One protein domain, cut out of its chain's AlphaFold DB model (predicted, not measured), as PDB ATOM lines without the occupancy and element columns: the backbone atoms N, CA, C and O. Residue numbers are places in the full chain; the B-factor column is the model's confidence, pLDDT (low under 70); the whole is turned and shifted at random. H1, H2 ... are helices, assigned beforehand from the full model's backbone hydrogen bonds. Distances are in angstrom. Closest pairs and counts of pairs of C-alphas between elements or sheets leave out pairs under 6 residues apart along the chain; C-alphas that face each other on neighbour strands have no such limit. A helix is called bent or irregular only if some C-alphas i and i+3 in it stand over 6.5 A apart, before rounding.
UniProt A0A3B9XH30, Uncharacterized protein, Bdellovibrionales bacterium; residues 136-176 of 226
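This is residues 136 to 176 of the 226 residues of an uncharacterized protein of Bdellovibrionales bacterium (UniProt A0A3B9XH30). Helix H2 stands in the middle of a loose, elongated zigzag, with the shorter helix H1 at one end of the long axis and the irregular closing stretch, residues 161 to 176, at the other. This closing stretch turns away after H2 and folds back, making a small loop at residues 165 to 170 on its way. The printed part has 41 residues with two named helices, H1 then H2, and no named strand; its class is all helix, though under half of the residues, 20 of 41, are in named elements. It is only just loose, close to compact, with a radius of gyration of the C-alphas of 10.9 A, and spans 29 by 17 by 11 A.

H2, the longest helix, holds residues 150 to 160 and measures 15.0 A from C-alpha 150 at (-21.035, 36.751, 33.239) to C-alpha 160 at (-18.455, 35.579, 47.957). H1 holds residues 136 to 144 and measures 12.8 A, beginning with C-alpha 136 at (-10.125, 45.918, 43.457).

H2 and H1 are close but not clearly touching, with 1 pair of C-alphas within 8 A: the closest are those of Phe 153 and Tyr 141, 7.9 A apart. Their lines stand at a steep tilt of 59 degrees, they run opposite ways, and their centres are 12.2 A apart. A tight link of 5 residues joins H1 to H2. In both H1 and H2 every backbone O i to N i+4 pair is within hydrogen-bond range. Beyond H2, residues 165 to 166 form a short antiparallel pairing with residues 169 to 170.

The two C-alphas farthest apart are those of Glu 136 and Gly 172, at 30.6 A. Residues 161 to 176 have no named element, and their C-alphas lie 9 to 16 A from the mean of the C-alphas. The printed part has no cut. The mean pLDDT of the printed part of this model is 94.6, and no printed residue is under 70.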
ATOM      1  N   GLU A 136     -11.248  46.791  43.102       94.38
ATOM      2  CA  GLU A 136     -10.125  45.918  43.457       94.38
ATOM      3  C   GLU A 136     -10.516  44.440  43.372       94.38
ATOM      4  O   GLU A 136      -9.792  43.661  42.754       94.38
ATOM      5  N   GLU A 137     -11.670  44.055  43.925       94.81
ATOM      6  CA  GLU A 137     -12.190  42.684  43.840       94.81
ATOM      7  C   GLU A 137     -12.419  42.269  42.384       94.81
ATOM      8  O   GLU A 137     -12.031  41.174  41.969       94.81
ATOM      9  N   PHE A 138     -12.989  43.162  41.571       95.50
ATOM     10  CA  PHE A 138     -13.180  42.901  40.149       95.50
ATOM     11  C   PHE A 138     -11.844  42.782  39.401       95.50
ATOM     12  O   PHE A 138     -11.691  41.907  38.551       95.50
ATOM     13  N   SER A 139     -10.857  43.621  39.732       95.50
ATOM     14  CA  SER A 139      -9.507  43.535  39.162       95.50
ATOM     15  C   SER A 139      -8.818  42.215  39.524       95.50
ATOM     16  O   SER A 139      -8.247  41.567  38.643       95.50
ATOM     17  N   ALA A 140      -8.939  41.774  40.779       94.94
ATOM     18  CA  ALA A 140      -8.431  40.485  41.236       94.94
ATOM     19  C   ALA A 140      -9.090  39.327  40.473       94.94
ATOM     20  O   ALA A 140      -8.382  38.509  39.888       94.94
ATOM     21  N   TYR A 141     -10.423  39.323  40.347       94.69
ATOM     22  CA  TYR A 141     -11.148  38.326  39.549       94.69
ATOM     23  C   TYR A 141     -10.646  38.262  38.098       94.69
ATOM     24  O   TYR A 141     -10.392  37.179  37.571       94.69
ATOM     25  N   LEU A 142     -10.453  39.414  37.445       95.62
ATOM     26  CA  LEU A 142      -9.947  39.466  36.067       95.62
ATOM     27  C   LEU A 142      -8.519  38.927  35.921       95.62
ATOM     28  O   LEU A 142      -8.167  38.458  34.839       95.62
ATOM     29  N   SER A 143      -7.709  38.973  36.981       95.06
ATOM     30  CA  SER A 143      -6.358  38.400  36.979       95.06
ATOM     31  C   SER A 143      -6.355  36.868  37.031       95.06
ATOM     32  O   SER A 143      -5.417  36.235  36.546       95.06
ATOM     33  N   GLU A 144      -7.427  36.266  37.551       92.38
ATOM     34  CA  GLU A 144      -7.566  34.816  37.715       92.38
ATOM     35  C   GLU A 144      -8.244  34.140  36.512       92.38
ATOM     36  O   GLU A 144      -8.053  32.945  36.269       92.38
ATOM     37  N   VAL A 145      -9.024  34.887  35.718       92.19
ATOM     38  CA  VAL A 145      -9.789  34.333  34.591       92.19
ATOM     39  C   VAL A 145      -9.224  34.741  33.233       92.19
ATOM     40  O   VAL A 145      -9.143  35.909  32.872       92.19
ATOM     41  N   ARG A 146      -8.923  33.751  32.384       90.19
ATOM     42  CA  ARG A 146      -8.433  34.007  31.012       90.19
ATOM     43  C   ARG A 146      -9.486  34.656  30.102       90.19
ATOM     44  O   ARG A 146      -9.137  35.378  29.171       90.19
ATOM     45  N   LYS A 147     -10.765  34.327  30.301       93.69
ATOM     46  CA  LYS A 147     -11.901  34.874  29.544       93.69
ATOM     47  C   LYS A 147     -13.057  35.137  30.509       93.69
ATOM     48  O   LYS A 147     -13.680  34.168  30.945       93.69
ATOM     49  N   PRO A 148     -13.350  36.400  30.849       93.62
ATOM     50  CA  PRO A 148     -14.432  36.707  31.767       93.62
ATOM     51  C   PRO A 148     -15.783  36.466  31.086       93.62
ATOM     52  O   PRO A 148     -16.097  37.072  30.063       93.62
ATOM     53  N   PHE A 149     -16.600  35.591  31.671       95.88
ATOM     54  CA  PHE A 149     -18.005  35.421  31.307       95.88
ATOM     55  C   PHE A 149     -18.895  35.827  32.480       95.88
ATOM     56  O   PHE A 149     -18.543  35.604  33.638       95.88
ATOM     57  N   MET A 150     -20.083  36.371  32.188       95.75
ATOM     58  CA  MET A 150     -21.035  36.751  33.239       95.75
ATOM     59  C   MET A 150     -21.398  35.551  34.118       95.75
ATOM     60  O   MET A 150     -21.434  35.698  35.330       95.75
ATOM     61  N   LYS A 151     -21.575  34.354  33.534       94.69
ATOM     62  CA  LYS A 151     -21.881  33.129  34.289       94.69
ATOM     63  C   LYS A 151     -20.856  32.862  35.398       94.69
ATOM     64  O   LYS A 151     -21.248  32.712  36.546       94.69
ATOM     65  N   THR A 152     -19.566  32.817  35.061       93.56
ATOM     66  CA  THR A 152     -18.506  32.496  36.032       93.56
ATOM     67  C   THR A 152     -18.341  33.603  37.064       93.56
ATOM     68  O   THR A 152     -18.174  33.316  38.245       93.56
ATOM     69  N   PHE A 153     -18.462  34.864  36.641       96.31
ATOM     70  CA  PHE A 153     -18.440  36.000  37.557       96.31
ATOM     71  C   PHE A 153     -19.619  35.950  38.537       96.31
ATOM     72  O   PHE A 153     -19.442  36.111  39.735       96.31
ATOM     73  N   TYR A 154     -20.826  35.658  38.054       95.75
ATOM     74  CA  TYR A 154     -22.026  35.530  38.877       95.75
ATOM     75  C   TYR A 154     -21.929  34.388  39.898       95.75
ATOM     76  O   TYR A 154     -22.295  34.582  41.056       95.75
ATOM     77  N   GLU A 155     -21.424  33.217  39.498       93.88
ATOM     78  CA  GLU A 155     -21.182  32.088  40.408       93.88
ATOM     79  C   GLU A 155     -20.187  32.484  41.512       93.88
ATOM     80  O   GLU A 155     -20.467  32.274  42.692       93.88
ATOM     81  N   HIS A 156     -19.092  33.157  41.140       92.88
ATOM     82  CA  HIS A 156     -18.115  33.707  42.081       92.88
ATOM     83  C   HIS A 156     -18.753  34.700  43.067       92.88
ATOM     84  O   HIS A 156     -18.608  34.546  44.279       92.88
ATOM     85  N   GLN A 157     -19.530  35.670  42.573       95.25
ATOM     86  CA  GLN A 157     -20.201  36.650  43.432       95.25
ATOM     87  C   GLN A 157     -21.217  35.999  44.377       95.25
ATOM     88  O   GLN A 157     -21.342  36.429  45.521       95.25
ATOM     89  N   ARG A 158     -21.938  34.956  43.949       96.06
ATOM     90  CA  ARG A 158     -22.873  34.245  44.835       96.06
ATOM     91  C   ARG A 158     -22.174  33.582  46.010       96.06
ATOM     92  O   ARG A 158     -22.686  33.685  47.120       96.06
ATOM     93  N   VAL A 159     -21.034  32.935  45.767       94.38
ATOM     94  CA  VAL A 159     -20.205  32.348  46.830       94.38
ATOM     95  C   VAL A 159     -19.694  33.451  47.755       94.38
ATOM     96  O   VAL A 159     -19.932  33.387  48.957       94.38
ATOM     97  N   ALA A 160     -19.066  34.490  47.193       93.50
ATOM     98  CA  ALA A 160     -18.455  35.579  47.957       93.50
ATOM     99  C   ALA A 160     -19.455  36.306  48.873       93.50
ATOM    100  O   ALA A 160     -19.129  36.643  50.008       93.50
ATOM    101  N   HIS A 161     -20.690  36.500  48.402       94.19
ATOM    102  CA  HIS A 161     -21.742  37.221  49.128       94.19
ATOM    103  C   HIS A 161     -22.752  36.306  49.827       94.19
ATOM    104  O   HIS A 161     -23.742  36.792  50.374       94.19
ATOM    105  N   ASN A 162     -22.536  34.986  49.803       95.75
ATOM    106  CA  ASN A 162     -23.437  33.981  50.372       95.75
ATOM    107  C   ASN A 162     -24.906  34.140  49.905       95.75
ATOM    108  O   ASN A 162     -25.857  33.995  50.677       95.75
ATOM    109  N   VAL A 163     -25.112  34.467  48.623       96.31
ATOM    110  CA  VAL A 163     -26.446  34.716  48.052       96.31
ATOM    111  C   VAL A 163     -27.046  33.416  47.525       96.31
ATOM    112  O   VAL A 163     -26.630  32.889  46.487       96.31
ATOM    113  N   MET A 164     -28.082  32.931  48.219       96.62
ATOM    114  CA  MET A 164     -28.764  31.661  47.932       96.62
ATOM    115  C   MET A 164     -27.786  30.475  47.925       96.62
ATOM    116  O   MET A 164     -27.763  29.695  46.979       96.62
ATOM    117  N   MET A 165     -26.939  30.355  48.941       97.56
ATOM    118  CA  MET A 165     -25.924  29.302  49.029       97.56
ATOM    119  C   MET A 165     -26.196  28.377  50.222       97.56
ATOM    120  O   MET A 165     -26.706  28.813  51.250       97.56
ATOM    121  N   GLU A 166     -25.827  27.106  50.089       95.38
ATOM    122  CA  GLU A 166     -25.697  26.140  51.182       95.38
ATOM    123  C   GLU A 166     -24.208  25.779  51.300       95.38
ATOM    124  O   GLU A 166     -23.692  24.912  50.598       95.38
ATOM    125  N   GLY A 167     -23.463  26.519  52.126       91.50
ATOM    126  CA  GLY A 167     -21.998  26.466  52.094       91.50
ATOM    127  C   GLY A 167     -21.464  26.956  50.743       91.50
ATOM    128  O   GLY A 167     -21.769  28.067  50.326       91.50
ATOM    129  N   ASN A 168     -20.696  26.120  50.037       89.88
ATOM    130  CA  ASN A 168     -20.127  26.462  48.724       89.88
ATOM    131  C   ASN A 168     -20.955  25.947  47.533       89.88
ATOM    132  O   ASN A 168     -20.506  26.047  46.390       89.88
ATOM    133  N   VAL A 169     -22.144  25.381  47.768       95.25
ATOM    134  CA  VAL A 169     -23.035  24.899  46.700       95.25
ATOM    135  C   VAL A 169     -24.284  25.776  46.583       95.25
ATOM    136  O   VAL A 169     -24.750  26.318  47.585       95.25
ATOM    137  N   PRO A 170     -24.840  25.967  45.373       96.81
ATOM    138  CA  PRO A 170     -26.028  26.789  45.205       96.81
ATOM    139  C   PRO A 170     -27.249  26.108  45.829       96.81
ATOM    140  O   PRO A 170     -27.521  24.936  45.559       96.81
ATOM    141  N   LEU A 171     -28.036  26.877  46.585       96.31
ATOM    142  CA  LEU A 171     -29.354  26.463  47.060       96.31
ATOM    143  C   LEU A 171     -30.206  25.986  45.872       96.31
ATOM    144  O   LEU A 171     -30.288  26.664  44.843       96.31
ATOM    145  N   GLY A 172     -30.816  24.805  45.997       93.88
ATOM    146  CA  GLY A 172     -31.594  24.173  44.922       93.88
ATOM    147  C   GLY A 172     -30.761  23.449  43.853       93.88
ATOM    148  O   GLY A 172     -31.308  23.023  42.838       93.88
ATOM    149  N   GLY A 173     -29.444  23.308  44.048       95.12
ATOM    150  CA  GLY A 173     -28.568  22.449  43.241       95.12
ATOM    151  C   GLY A 173     -28.217  22.971  41.843       95.12
ATOM    152  O   GLY A 173     -27.477  22.312  41.115       95.12
ATOM    153  N   LYS A 174     -28.709  24.154  41.450       94.94
ATOM    154  CA  LYS A 174     -28.387  24.799  40.168       94.94
ATOM    155  C   LYS A 174     -27.933  26.239  40.377       94.94
ATOM    156  O   LYS A 174     -28.528  26.998  41.138       94.94
ATOM    157  N   TRP A 175     -26.922  26.651  39.618       94.44
ATOM    158  CA  TRP A 175     -26.475  28.043  39.601       94.44
ATOM    159  C   TRP A 175     -27.481  28.980  38.929       94.44
ATOM    160  O   TRP A 175     -27.610  30.124  39.343       94.44
ATOM    161  N   SER A 176     -28.221  28.503  37.925       94.50
ATOM    162  CA  SER A 176     -29.215  29.300  37.206       94.50
ATOM    163  C   SER A 176     -30.414  28.457  36.781       94.50
ATOM    164  O   SER A 176     -30.261  27.302  36.378       94.50
TER     165      SER A 176